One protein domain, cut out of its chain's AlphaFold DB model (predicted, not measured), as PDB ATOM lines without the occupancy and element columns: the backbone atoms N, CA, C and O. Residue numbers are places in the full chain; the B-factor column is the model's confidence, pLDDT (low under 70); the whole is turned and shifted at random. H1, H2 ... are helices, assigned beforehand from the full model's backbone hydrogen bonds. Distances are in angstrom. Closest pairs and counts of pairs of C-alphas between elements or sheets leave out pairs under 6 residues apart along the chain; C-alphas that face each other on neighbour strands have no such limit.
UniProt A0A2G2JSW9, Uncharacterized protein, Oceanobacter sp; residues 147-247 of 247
ATOM      1  N   CYS A 147      48.701 134.819  10.109       92.06
ATOM      2  CA  CYS A 147      50.110 134.673   9.730       92.06
ATOM      3  C   CYS A 147      51.077 134.787  10.908       92.06
ATOM      4  O   CYS A 147      52.089 134.097  10.940       92.06
ATOM      5  N   GLN A 148      50.772 135.645  11.882       92.81
ATOM      6  CA  GLN A 148      51.599 135.790  13.073       92.81
ATOM      7  C   GLN A 148      51.472 134.574  13.986       92.81
ATOM      8  O   GLN A 148      52.481 134.101  14.493       92.81
ATOM      9  N   LEU A 149      50.258 134.046  14.149       93.62
ATOM     10  CA  LEU A 149      50.019 132.830  14.926       93.62
ATOM     11  C   LEU A 149      50.682 131.597  14.300       93.62
ATOM     12  O   LEU A 149      51.217 130.766  15.026       93.62
ATOM     13  N   ASP A 150      50.685 131.501  12.971       94.88
ATOM     14  CA  ASP A 150      51.291 130.379  12.248       94.88
ATOM     15  C   ASP A 150      52.834 130.485  12.178       94.88
ATOM     16  O   ASP A 150      53.517 129.474  11.987       94.88
ATOM     17  N   HIS A 151      53.405 131.689  12.337       94.56
ATOM     18  CA  HIS A 151      54.841 131.967  12.167       94.56
ATOM     19  C   HIS A 151      55.405 132.922  13.241       94.56
ATOM     20  O   HIS A 151      55.969 133.978  12.932       94.56
ATOM     21  N   LEU A 152      55.285 132.535  14.515       95.88
ATOM     22  CA  LEU A 152      55.591 133.373  15.686       95.88
ATOM     23  C   LEU A 152      57.035 133.896  15.721       95.88
ATOM     24  O   LEU A 152      57.249 135.095  15.899       95.88
ATOM     25  N   ALA A 153      58.038 133.036  15.530       96.12
ATOM     26  CA  ALA A 153      59.448 133.432  15.556       96.12
ATOM     27  C   ALA A 153      59.794 134.402  14.418       96.12
ATOM     28  O   ALA A 153      60.575 135.335  14.616       96.12
ATOM     29  N   GLY A 154      59.196 134.201  13.239       94.44
ATOM     30  CA  GLY A 154      59.351 135.094  12.092       94.44
ATOM     31  C   GLY A 154      58.726 136.465  12.343       94.44
ATOM     32  O   GLY A 154      59.376 137.483  12.112       94.44
ATOM     33  N   ALA A 155      57.509 136.503  12.888       94.06
ATOM     34  CA  ALA A 155      56.853 137.747  13.283       94.06
ATOM     35  C   ALA A 155      57.642 138.487  14.376       94.06
ATOM     36  O   ALA A 155      57.855 139.696  14.290       94.06
ATOM     37  N   TYR A 156      58.136 137.756  15.382       95.38
ATOM     38  CA  TYR A 156      58.927 138.332  16.466       95.38
ATOM     39  C   TYR A 156      60.243 138.933  15.969       95.38
ATOM     40  O   TYR A 156      60.626 140.007  16.427       95.38
ATOM     41  N   TRP A 157      60.911 138.293  15.007       93.94
ATOM     42  CA  TRP A 157      62.088 138.866  14.353       93.94
ATOM     43  C   TRP A 157      61.798 140.235  13.748       93.94
ATOM     44  O   TRP A 157      62.504 141.188  14.066       93.94
ATOM     45  N   TRP A 158      60.747 140.351  12.933       91.69
ATOM     46  CA  TRP A 158      60.392 141.623  12.302       91.69
ATOM     47  C   TRP A 158      60.009 142.690  13.321       91.69
ATOM     48  O   TRP A 158      60.494 143.815  13.234       91.69
ATOM     49  N   ASN A 159      59.256 142.319  14.358       92.12
ATOM     50  CA  ASN A 159      58.987 143.233  15.464       92.12
ATOM     51  C   ASN A 159      60.281 143.744  16.108       92.12
ATOM     52  O   ASN A 159      60.388 144.933  16.385       92.12
ATOM     53  N   GLN A 160      61.285 142.888  16.312       92.06
ATOM     54  CA  GLN A 160      62.569 143.320  16.867       92.06
ATOM     55  C   GLN A 160      63.357 144.231  15.918       92.06
ATOM     56  O   GLN A 160      63.975 145.180  16.401       92.06
ATOM     57  N   GLN A 161      63.304 144.008  14.599       90.00
ATOM     58  CA  GLN A 161      63.938 144.910  13.623       90.00
ATOM     59  C   GLN A 161      63.331 146.320  13.666       90.00
ATOM     60  O   GLN A 161      64.059 147.308  13.589       90.00
ATOM     61  N   ASP A 162      62.019 146.416  13.883       87.44
ATOM     62  CA  ASP A 162      61.291 147.687  13.953       87.44
ATOM     63  C   ASP A 162      61.269 148.308  15.367       87.44
ATOM     64  O   ASP A 162      60.616 149.328  15.594       87.44
ATOM     65  N   GLY A 163      61.934 147.691  16.353       88.50
ATOM     66  CA  GLY A 163      61.899 148.141  17.752       88.50
ATOM     67  C   GLY A 163      60.518 148.020  18.415       88.50
ATOM     68  O   GLY A 163      60.203 148.754  19.352       88.50
ATOM     69  N   ARG A 164      59.678 147.110  17.918       89.38
ATOM     70  CA  ARG A 164      58.304 146.849  18.359       89.38
ATOM     71  C   ARG A 164      58.253 145.741  19.412       89.38
ATOM     72  O   ARG A 164      59.162 144.917  19.543       89.38
ATOM     73  N   SER A 165      57.169 145.720  20.183       88.94
ATOM     74  CA  SER A 165      56.972 144.720  21.231       88.94
ATOM     75  C   SER A 165      56.622 143.337  20.665       88.94
ATOM     76  O   SER A 165      56.253 143.188  19.501       88.94
ATOM     77  N   LEU A 166      56.723 142.299  21.501       89.19
ATOM     78  CA  LEU A 166      56.468 140.907  21.098       89.19
ATOM     79  C   LEU A 166      55.004 140.624  20.737       89.19
ATOM     80  O   LEU A 166      54.716 139.692  19.985       89.19
ATOM     81  N   ALA A 167      54.091 141.397  21.322       85.94
ATOM     82  CA  ALA A 167      52.656 141.235  21.174       85.94
ATOM     83  C   ALA A 167      52.087 142.185  20.116       85.94
ATOM     84  O   ALA A 167      50.930 142.053  19.738       85.94
ATOM     85  N   LEU A 168      52.856 143.144  19.608       89.06
ATOM     86  CA  LEU A 168      52.346 144.010  18.560       89.06
ATOM     87  C   LEU A 168      52.240 143.205  17.246       89.06
ATOM     88  O   LEU A 168      53.180 142.483  16.901       89.06
ATOM     89  N   PRO A 169      51.123 143.278  16.501       86.81
ATOM     90  CA  PRO A 169      51.020 142.603  15.218       86.81
ATOM     91  C   PRO A 169      52.036 143.166  14.223       86.81
ATOM     92  O   PRO A 169      52.016 144.368  13.942       86.81
ATOM     93  N   ALA A 170      52.919 142.324  13.690       82.88
ATOM     94  CA  ALA A 170      53.879 142.748  12.676       82.88
ATOM     95  C   ALA A 170      53.130 143.187  11.401       82.88
ATOM     96  O   ALA A 170      52.128 142.590  11.002       82.88
ATOM     97  N   THR A 171      53.573 144.286  10.792       73.56
ATOM     98  CA  THR A 171      52.879 144.937   9.667       73.56
ATOM     99  C   THR A 171      53.454 144.502   8.325       73.56
ATOM    100  O   THR A 171      54.634 144.191   8.230       73.56
ATOM    101  N   ALA A 172      52.630 144.537   7.274       57.75
ATOM    102  CA  ALA A 172      52.996 144.128   5.913       57.75
ATOM    103  C   ALA A 172      54.049 145.016   5.221       57.75
ATOM    104  O   ALA A 172      54.544 144.650   4.159       57.75
ATOM    105  N   GLU A 173      54.437 146.151   5.811       64.19
ATOM    106  CA  GLU A 173      55.557 146.981   5.339       64.19
ATOM    107  C   GLU A 173      56.918 146.377   5.726       64.19
ATOM    108  O   GLU A 173      57.814 147.058   6.220       64.19
ATOM    109  N   ILE A 174      57.089 145.074   5.504       65.69
ATOM    110  CA  ILE A 174      58.394 144.427   5.596       65.69
ATOM    111  C   ILE A 174      59.204 144.925   4.395       65.69
ATOM    112  O   ILE A 174      59.039 144.473   3.265       65.69
ATOM    113  N   THR A 175      60.043 145.930   4.636       57.31
ATOM    114  CA  THR A 175      60.817 146.618   3.587       57.31
ATOM    115  C   THR A 175      62.019 145.812   3.095       57.31
ATOM    116  O   THR A 175      62.580 146.128   2.047       57.31
ATOM    117  N   SER A 176      62.399 144.758   3.822       64.94
ATOM    118  CA  SER A 176      63.487 143.855   3.463       64.94
ATOM    119  C   SER A 176      62.978 142.426   3.352       64.94
ATOM    120  O   SER A 176      62.410 141.881   4.287       64.94
ATOM    121  N   THR A 177      63.230 141.782   2.219       64.88
ATOM    122  CA  THR A 177      63.047 140.333   2.064       64.88
ATOM    123  C   THR A 177      64.363 139.596   2.304       64.88
ATOM    124  O   THR A 177      64.563 138.498   1.798       64.88
ATOM    125  N   GLU A 178      65.336 140.200   2.983       74.50
ATOM    126  CA  GLU A 178      66.602 139.524   3.230       74.50
ATOM    127  C   GLU A 178      66.442 138.546   4.394       74.50
ATOM    128  O   GLU A 178      66.026 138.899   5.498       74.50
ATOM    129  N   THR A 179      66.721 137.273   4.119       83.44
ATOM    130  CA  THR A 179      66.747 136.247   5.161       83.44
ATOM    131  C   THR A 179      68.021 136.445   5.976       83.44
ATOM    132  O   THR A 179      69.083 136.540   5.356       83.44
ATOM    133  N   PRO A 180      67.962 136.478   7.321       91.19
ATOM    134  CA  PRO A 180      69.170 136.604   8.124       91.19
ATOM    135  C   PRO A 180      70.141 135.463   7.816       91.19
ATOM    136  O   PRO A 180      69.727 134.336   7.498       91.19
ATOM    137  N   SER A 181      71.434 135.749   7.953       92.12
ATOM    138  CA  SER A 181      72.442 134.696   7.928       92.12
ATOM    139  C   SER A 181      72.216 133.712   9.077       92.12
ATOM    140  O   SER A 181      71.572 134.007  10.094       92.12
ATOM    141  N   ARG A 182      72.765 132.511   8.930       92.50
ATOM    142  CA  ARG A 182      72.668 131.433   9.908       92.50
ATOM    143  C   ARG A 182      73.165 131.868  11.286       92.50
ATOM    144  O   ARG A 182      72.509 131.573  12.286       92.50
ATOM    145  N   ASP A 183      74.287 132.581  11.339       92.75
ATOM    146  CA  ASP A 183      74.882 133.042  12.595       92.75
ATOM    147  C   ASP A 183      74.084 134.195  13.220       92.75
ATOM    148  O   ASP A 183      73.872 134.205  14.434       92.75
ATOM    149  N   GLU A 184      73.572 135.134  12.417       94.38
ATOM    150  CA  GLU A 184      72.671 136.191  12.901       94.38
ATOM    151  C   GLU A 184      71.405 135.599  13.512       94.38
ATOM    152  O   GLU A 184      71.022 135.962  14.627       94.38
ATOM    153  N   TRP A 185      70.791 134.633  12.827       95.62
ATOM    154  CA  TRP A 185      69.585 133.974  13.304       95.62
ATOM    155  C   TRP A 185      69.827 133.163  14.582       95.62
ATOM    156  O   TRP A 185      69.037 133.233  15.528       95.62
ATOM    157  N   GLN A 186      70.937 132.425  14.649       95.00
ATOM    158  CA  GLN A 186      71.310 131.661  15.837       95.00
ATOM    159  C   GLN A 186      71.560 132.577  17.043       95.00
ATOM    160  O   GLN A 186      71.089 132.300  18.156       95.00
ATOM    161  N   ASN A 187      72.274 133.683  16.827       95.69
ATOM    162  CA  ASN A 187      72.523 134.681  17.859       95.69
ATOM    163  C   ASN A 187      71.213 135.310  18.324       95.69
ATOM    164  O   ASN A 187      70.972 135.382  19.530       95.69
ATOM    165  N   PHE A 188      70.346 135.700  17.394       96.44
ATOM    166  CA  PHE A 188      69.038 136.255  17.705       96.44
ATOM    167  C   PHE A 188      68.195 135.313  18.553       96.44
ATOM    168  O   PHE A 188      67.786 135.707  19.642       96.44
ATOM    169  N   ARG A 189      67.988 134.063  18.119       96.62
ATOM    170  CA  ARG A 189      67.187 133.078  18.865       96.62
ATOM    171  C   ARG A 189      67.703 132.895  20.288       96.62
ATOM    172  O   ARG A 189      66.921 132.896  21.235       96.62
ATOM    173  N   THR A 190      69.021 132.802  20.452       95.94
ATOM    174  CA  THR A 190      69.654 132.651  21.771       95.94
ATOM    175  C   THR A 190      69.396 133.864  22.668       95.94
ATOM    176  O   THR A 190      69.023 133.710  23.834       95.94
ATOM    177  N   HIS A 191      69.560 135.079  22.137       96.06
ATOM    178  CA  HIS A 191      69.308 136.312  22.884       96.06
ATOM    179  C   HIS A 191      67.822 136.485  23.209       96.06
ATOM    180  O   HIS A 191      67.490 136.759  24.360       96.06
ATOM    181  N   ALA A 192      66.949 136.255  22.229       96.38
ATOM    182  CA  ALA A 192      65.499 136.318  22.347       96.38
ATOM    183  C   ALA A 192      64.967 135.380  23.432       96.38
ATOM    184  O   ALA A 192      64.238 135.815  24.316       96.38
ATOM    185  N   LEU A 193      65.370 134.105  23.423       96.50
ATOM    186  CA  LEU A 193      64.945 133.135  24.438       96.50
ATOM    187  C   LEU A 193      65.375 133.555  25.845       96.50
ATOM    188  O   LEU A 193      64.612 133.411  26.801       96.50
ATOM    189  N   ARG A 194      66.594 134.079  25.992       95.44
ATOM    190  CA  ARG A 194      67.080 134.565  27.286       95.44
ATOM    191  C   ARG A 194      66.273 135.773  27.767       95.44
ATOM    192  O   ARG A 194      65.815 135.757  28.905       95.44
ATOM    193  N   ASP A 195      66.078 136.764  26.903       95.00
ATOM    194  CA  ASP A 195      65.344 137.996  27.208       95.00
ATOM    195  C   ASP A 195      63.868 137.723  27.534       95.00
ATOM    196  O   ASP A 195      63.364 138.167  28.563       95.00
ATOM    197  N   LEU A 196      63.185 136.906  26.725       94.75
ATOM    198  CA  LEU A 196      61.801 136.506  26.983       94.75
ATOM    199  C   LEU A 196      61.675 135.790  28.329       94.75
ATOM    200  O   LEU A 196      60.792 136.112  29.121       94.75
ATOM    201  N   ARG A 197      62.581 134.856  28.636       94.56
ATOM    202  CA  ARG A 197      62.583 134.165  29.932       94.56
ATOM    203  C   ARG A 197      62.803 135.135  31.094       94.56
ATOM    204  O   ARG A 197      62.123 135.015  32.108       94.56
ATOM    205  N   GLU A 198      63.739 136.071  30.965       94.00
ATOM    206  CA  GLU A 198      64.010 137.084  31.990       94.00
ATOM    207  C   GLU A 198      62.784 137.972  32.237       94.00
ATOM    208  O   GLU A 198      62.355 138.129  33.382       94.00
ATOM    209  N   LYS A 199      62.154 138.467  31.166       93.12
ATOM    210  CA  LYS A 199      60.925 139.266  31.243       93.12
ATOM    211  C   LYS A 199      59.757 138.481  31.839       93.12
ATOM    212  O   LYS A 199      59.028 139.022  32.659       93.12
ATOM    213  N   TRP A 200      59.605 137.204  31.489       91.44
ATOM    214  CA  TRP A 200      58.541 136.348  32.025       91.44
ATOM    215  C   TRP A 200      58.667 136.096  33.529       91.44
ATOM    216  O   TRP A 200      57.669 136.035  34.242       91.44
ATOM    217  N   LEU A 201      59.900 135.941  34.018       90.94
ATOM    218  CA  LEU A 201      60.181 135.693  35.434       90.94
ATOM    219  C   LEU A 201      60.193 136.973  36.279       90.94
ATOM    220  O   LEU A 201      60.150 136.892  37.506       90.94
ATOM    221  N   SER A 202      60.248 138.144  35.644       92.31
ATOM    222  CA  SER A 202      60.160 139.440  36.309       92.31
ATOM    223  C   SER A 202      58.693 139.862  36.465       92.31
ATOM    224  O   SER A 202      58.033 140.104  35.456       92.31
ATOM    225  N   PRO A 203      58.159 140.020  37.695       89.81
ATOM    226  CA  PRO A 203      56.755 140.385  37.899       89.81
ATOM    227  C   PRO A 203      56.348 141.683  37.191       89.81
ATOM    228  O   PRO A 203      55.269 141.746  36.606       89.81
ATOM    229  N   SER A 204      57.235 142.686  37.186       89.69
ATOM    230  CA  SER A 204      56.987 143.987  36.558       89.69
ATOM    231  C   SER A 204      56.972 143.931  35.032       89.69
ATOM    232  O   SER A 204      56.194 144.645  34.413       89.69
ATOM    233  N   ALA A 205      57.790 143.075  34.415       92.81
ATOM    234  CA  ALA A 205      57.770 142.897  32.964       92.81
ATOM    235  C   ALA A 205      56.656 141.934  32.527       92.81
ATOM    236  O   ALA A 205      56.054 142.123  31.472       92.81
ATOM    237  N   ALA A 206      56.333 140.932  33.346       93.38
ATOM    238  CA  ALA A 206      55.267 139.982  33.063       93.38
ATOM    239  C   ALA A 206      53.895 140.668  32.988       93.38
ATOM    240  O   ALA A 206      53.141 140.385  32.061       93.38
ATOM    241  N   ILE A 207      53.580 141.596  33.903       95.31
ATOM    242  CA  ILE A 207      52.314 142.349  33.842       95.31
ATOM    243  C   ILE A 207      52.219 143.225  32.584       95.31
ATOM    244  O   ILE A 207      51.151 143.293  31.980       95.31
ATOM    245  N   ASP A 208      53.328 143.827  32.144       94.44
ATOM    246  CA  ASP A 208      53.371 144.605  30.901       94.44
ATOM    247  C   ASP A 208      53.090 143.717  29.680       94.44
ATOM    248  O   ASP A 208      52.232 144.039  28.860       94.44
ATOM    249  N   ILE A 209      53.745 142.551  29.601       94.06
ATOM    250  CA  ILE A 209      53.497 141.563  28.541       94.06
ATOM    251  C   ILE A 209      52.023 141.150  28.540       94.06
ATOM    252  O   ILE A 209      51.390 141.103  27.493       94.06
ATOM    253  N   GLN A 210      51.455 140.868  29.709       95.25
ATOM    254  CA  GLN A 210      50.078 140.390  29.829       95.25
ATOM    255  C   GLN A 210      49.041 141.450  29.464       95.25
ATOM    256  O   GLN A 210      47.985 141.097  28.937       95.25
ATOM    257  N   ALA A 211      49.344 142.729  29.699       95.44
ATOM    258  CA  ALA A 211      48.510 143.836  29.253       95.44
ATOM    259  C   ALA A 211      48.507 143.948  27.724       95.44
ATOM    260  O   ALA A 211      47.442 144.078  27.121       95.44
ATOM    261  N   GLU A 212      49.675 143.836  27.085       93.81
ATOM    262  CA  GLU A 212      49.765 143.851  25.623       93.81
ATOM    263  C   GLU A 212      49.110 142.615  24.989       93.81
ATOM    264  O   GLU A 212      48.397 142.738  23.991       93.81
ATOM    265  N   LEU A 213      49.300 141.427  25.579       93.94
ATOM    266  CA  LEU A 213      48.671 140.194  25.103       93.94
ATOM    267  C   LEU A 213      47.144 140.273  25.172       93.94
ATOM    268  O   LEU A 213      46.469 139.892  24.214       93.94
ATOM    269  N   ALA A 214      46.605 140.809  26.272       94.62
ATOM    270  CA  ALA A 214      45.175 141.058  26.416       94.62
ATOM    271  C   ALA A 214      44.674 142.078  25.386       94.62
ATOM    272  O   ALA A 214      43.651 141.844  24.744       94.62
ATOM    273  N   TYR A 215      45.410 143.176  25.182       94.81
ATOM    274  CA  TYR A 215      45.038 144.235  24.243       94.81
ATOM    275  C   TYR A 215      44.929 143.738  22.805       94.81
ATOM    276  O   TYR A 215      43.928 143.981  22.138       94.81
ATOM    277  N   HIS A 216      45.916 142.978  22.341       92.69
ATOM    278  CA  HIS A 216      45.883 142.386  21.005       92.69
ATOM    279  C   HIS A 216      45.054 141.098  20.931       92.69
ATOM    280  O   HIS A 216      44.959 140.487  19.870       92.69
ATOM    281  N   ARG A 217      44.414 140.704  22.041       91.50
ATOM    282  CA  ARG A 217      43.553 139.520  22.154       91.50
ATOM    283  C   ARG A 217      44.246 138.244  21.672       91.50
ATOM    284  O   ARG A 217      43.619 137.396  21.036       91.50
ATOM    285  N   TRP A 218      45.536 138.116  21.976       91.75
ATOM    286  CA  TRP A 218      46.288 136.910  21.657       91.75
ATOM    287  C   TRP A 218      45.818 135.722  22.502       91.75
ATOM    288  O   TRP A 218      45.371 135.915  23.636       91.75
ATOM    289  N   PRO A 219      45.953 134.483  21.993       90.69
ATOM    290  CA  PRO A 219      45.708 133.288  22.790       90.69
ATOM    291  C   PRO A 219      46.537 133.285  24.080       90.69
ATOM    292  O   PRO A 219      47.694 133.703  24.079       90.69
ATOM    293  N   ASN A 220      45.995 132.715  25.160       87.56
ATOM    294  CA  ASN A 220      46.716 132.542  26.432       87.56
ATOM    295  C   ASN A 220      48.064 131.813  26.276       87.56
ATOM    296  O   ASN A 220      48.976 132.013  27.075       87.56
ATOM    297  N   THR A 221      48.189 130.962  25.256       90.81
ATOM    298  CA  THR A 221      49.404 130.196  24.967       90.81
ATOM    299  C   THR A 221      50.434 130.978  24.156       90.81
ATOM    300  O   THR A 221      51.580 130.551  24.110       90.81
ATOM    301  N   TYR A 222      50.094 132.143  23.589       93.12
ATOM    302  CA  TYR A 222      50.928 132.873  22.623       93.12
ATOM    303  C   TYR A 222      52.380 133.048  23.076       93.12
ATOM    304  O   TYR A 222      53.309 132.764  22.326       93.12
ATOM    305  N   PHE A 223      52.595 133.488  24.319       93.94
ATOM    306  CA  PHE A 223      53.944 133.693  24.847       93.94
ATOM    307  C   PHE A 223      54.739 132.384  24.941       93.94
ATOM    308  O   PHE A 223      55.929 132.341  24.629       93.94
ATOM    309  N   TYR A 224      54.072 131.313  25.369       92.94
ATOM    310  CA  TYR A 224      54.669 129.990  25.490       92.94
ATOM    311  C   TYR A 224      54.979 129.393  24.115       92.94
ATOM    312  O   TYR A 224      56.085 128.901  23.899       92.94
ATOM    313  N   ASP A 225      54.042 129.510  23.177       94.94
ATOM    314  CA  ASP A 225      54.186 129.027  21.806       94.94
ATOM    315  C   ASP A 225      55.317 129.776  21.087       94.94
ATOM    316  O   ASP A 225      56.159 129.148  20.453       94.94
ATOM    317  N   LEU A 226      55.431 131.098  21.279       96.06
ATOM    318  CA  LEU A 226      56.545 131.896  20.755       96.06
ATOM    319  C   LEU A 226      57.886 131.423  21.328       96.06
ATOM    320  O   LEU A 226      58.867 131.281  20.597       96.06
ATOM    321  N   TYR A 227      57.942 131.174  22.638       95.88
ATOM    322  CA  TYR A 227      59.149 130.681  23.297       95.88
ATOM    323  C   TYR A 227      59.580 129.315  22.753       95.88
ATOM    324  O   TYR A 227      60.766 129.079  22.516       95.88
ATOM    325  N   GLN A 228      58.625 128.413  22.529       94.94
ATOM    326  CA  GLN A 228      58.903 127.111  21.935       94.94
ATOM    327  C   GLN A 228      59.327 127.227  20.472       94.94
ATOM    328  O   GLN A 228      60.332 126.623  20.092       94.94
ATOM    329  N   ASP A 229      58.626 128.028  19.675       96.31
ATOM    330  CA  ASP A 229      58.928 128.216  18.258       96.31
ATOM    331  C   ASP A 229      60.342 128.785  18.070       96.31
ATOM    332  O   ASP A 229      61.162 128.213  17.353       96.31
ATOM    333  N   LEU A 230      60.726 129.807  18.846       96.69
ATOM    334  CA  LEU A 230      62.093 130.349  18.847       96.69
ATOM    335  C   LEU A 230      63.167 129.310  19.190       96.69
ATOM    336  O   LEU A 230      64.317 129.458  18.777       96.69
ATOM    337  N   SER A 231      62.838 128.248  19.925       95.44
ATOM    338  CA  SER A 231      63.798 127.187  20.239       95.44
ATOM    339  C   SER A 231      64.072 126.245  19.063       95.44
ATOM    340  O   SER A 231      65.118 125.597  19.064       95.44
ATOM    341  N   GLN A 232      63.225 126.225  18.029       95.19
ATOM    342  CA  GLN A 232      63.300 125.271  16.910       95.19
ATOM    343  C   GLN A 232      63.354 125.937  15.524       95.19
ATOM    344  O   GLN A 232      63.822 125.319  14.563       95.19
ATOM    345  N   ALA A 233      62.909 127.190  15.420       95.25
ATOM    346  CA  ALA A 233      62.736 127.902  14.164       95.25
ATOM    347  C   ALA A 233      64.039 128.036  13.363       95.25
ATOM    348  O   ALA A 233      65.101 128.403  13.872       95.25
ATOM    349  N   GLN A 234      63.943 127.779  12.064       94.88
ATOM    350  CA  GLN A 234      65.057 127.888  11.123       94.88
ATOM    351  C   GLN A 234      65.208 129.327  10.618       94.88
ATOM    352  O   GLN A 234      64.285 130.130  10.751       94.88
ATOM    353  N   ARG A 235      66.359 129.660  10.016       93.94
ATOM    354  CA  ARG A 235      66.637 131.030   9.536       93.94
ATOM    355  C   ARG A 235      65.627 131.540   8.509       93.94
ATOM    356  O   ARG A 235      65.513 132.739   8.317       93.94
ATOM    357  N   THR A 236      64.883 130.638   7.871       92.94
ATOM    358  CA  THR A 236      63.823 130.932   6.899       92.94
ATOM    359  C   THR A 236      62.507 131.399   7.535       92.94
ATOM    360  O   THR A 236      61.601 131.806   6.808       92.94
ATOM    361  N   ALA A 237      62.365 131.364   8.866       94.44
ATOM    362  CA  ALA A 237      61.132 131.761   9.552       94.44
ATOM    363  C   ALA A 237      60.700 133.219   9.271       94.44
ATOM    364  O   ALA A 237      59.520 133.418   8.975       94.44
ATOM    365  N   PRO A 238      61.598 134.231   9.264       93.12
ATOM    366  CA  PRO A 238      61.237 135.602   8.893       93.12
ATOM    367  C   PRO A 238      60.671 135.727   7.479       93.12
ATOM    368  O   PRO A 238      59.695 136.449   7.277       93.12
ATOM    369  N   MET A 239      61.252 135.001   6.514       91.50
ATOM    370  CA  MET A 239      60.760 134.980   5.135       91.50
ATOM    371  C   MET A 239      59.402 134.285   5.046       91.50
ATOM    372  O   MET A 239      58.490 134.796   4.414       91.50
ATOM    373  N   THR A 240      59.239 133.150   5.728       92.81
ATOM    374  CA  THR A 240      57.973 132.397   5.724       92.81
ATOM    375  C   THR A 240      56.821 133.250   6.265       92.81
ATOM    376  O   THR A 240      55.723 133.241   5.710       92.81
ATOM    377  N   PHE A 241      57.080 134.044   7.308       92.62
ATOM    378  CA  PHE A 241      56.121 135.022   7.816       92.62
ATOM    379  C   PHE A 241      55.815 136.133   6.797       92.62
ATOM    380  O   PHE A 241      54.644 136.423   6.550       92.62
ATOM    381  N   ALA A 242      56.842 136.726   6.179       90.44
ATOM    382  CA  ALA A 242      56.667 137.774   5.170       90.44
ATOM    383  C   ALA A 242      55.870 137.280   3.945       90.44
ATOM    384  O   ALA A 242      54.955 137.957   3.473       90.44
ATOM    385  N   ASP A 243      56.150 136.060   3.489       90.25
ATOM    386  CA  ASP A 243      55.410 135.385   2.421       90.25
ATOM    387  C   ASP A 243      53.949 135.130   2.803       90.25
ATOM    388  O   ASP A 243      53.078 135.152   1.937       90.25
ATOM    389  N   CYS A 244      53.653 134.880   4.081       91.69
ATOM    390  CA  CYS A 244      52.276 134.722   4.540       91.69
ATOM    391  C   CYS A 244      51.503 136.046   4.468       91.69
ATOM    392  O   CYS A 244      50.366 136.054   4.011       91.69
ATOM    393  N   LEU A 245      52.117 137.167   4.863       87.38
ATOM    394  CA  LEU A 245      51.460 138.483   4.846       87.38
ATOM    395  C   LEU A 245      51.111 138.989   3.437       87.38
ATOM    396  O   LEU A 245      50.267 139.872   3.300       87.38
ATOM    397  N   THR A 246      51.784 138.475   2.407       82.06
ATOM    398  CA  THR A 246      51.633 138.923   1.014       82.06
ATOM    399  C   THR A 246      50.701 138.042   0.173       82.06
ATOM    400  O   THR A 246      50.474 138.358  -0.997       82.06
ATOM    401  N   ARG A 247      50.158 136.960   0.745       71.81
ATOM    402  CA  ARG A 247      49.218 136.030   0.094       71.81
ATOM    403  C   ARG A 247      47.771 136.320   0.469       71.81
ATOM    404  O   ARG A 247      46.922 136.165  -0.437       71.81
TER     405      ARG A 247
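What this domain is: This is residues 147 to 247 of the 247 residues of an uncharacterized protein of Oceanobacter sp (UniProt A0A2G2JSW9). The long helix H3 runs along one side of the domain with H5 beside it, running the opposite way, while H2 sits in the middle, about perpendicular to both H5 and H6. H4 turns off the end of H3 in a corner at one end of the domain, and H6, with the short H1 on it, is at the other end. The printed part has 101 residues with six named helices, in the order H1, H2, H3, H4, H5, H6, and no named strand; the class is all helix. It is compact, with a radius of gyration of the C-alphas of 13.0 A, and its outline is rounded, spanning 36 by 28 by 21 A.

Where its parts are: H3, the longest helix, is residues 182 to 201 and measures 28.7 A from C-alpha 182 at (72.668, 131.433, 9.908) to C-alpha 201 at (60.181, 135.693, 35.434). H4 is residues 203 to 215, 18.4 A long, and H5 is residues 222 to 232, 15.6 A. H2 is residues 152 to 161, 14.4 A. H6 is residues 237 to 245, 12.7 A, ending at C-alpha 245 at (51.460, 138.483, 4.846). H1 is residues 147 to 150, 5.1 A.

How they stand to each other: H3 touches H5 with residues 189 to 196 alone, the closest C-alphas being those of Arg 189 and Leu 230, 5.8 A apart; they run opposite ways at a shallow tilt of 34 degrees, only just short of steep. H3 and H4 only just touch, with 3 pairs of C-alphas within 8 A, and only at the corner by their link; the closest are those of Trp 200 and Ala 206, 5.0 A. H2 and H3 are near each other, with 9 pairs of C-alphas within 10 A. H2 touches H5, closest at the C-alphas of Ala 153 and Leu 230, 5.2 A, about perpendicular at 89 degrees. H2 touches H6 at the C-alphas of Gly 154 and Pro 238, 3.7 A, about perpendicular at 86 degrees. H1 touches H6, the C-alphas of Cys 147 and Cys 244 being 5.6 A apart. H4 is apart from H1, H2 and H6. In H2, H3 and H6 every O i to N i+4 pair is within hydrogen-bond range; in H4 it is 8 of 9 and in H5 6 of 7, and H1 is too short for such a pair.

The domain as a whole: The two C-alphas farthest apart, those of Pro 203 and Arg 247, are 38.8 A apart. The printed part has no cut. The link from H2 to H3, residues 162 to 181, is long. The mean pLDDT of the printed part is 90.4; residues 172 to 177, in that link, are under 70.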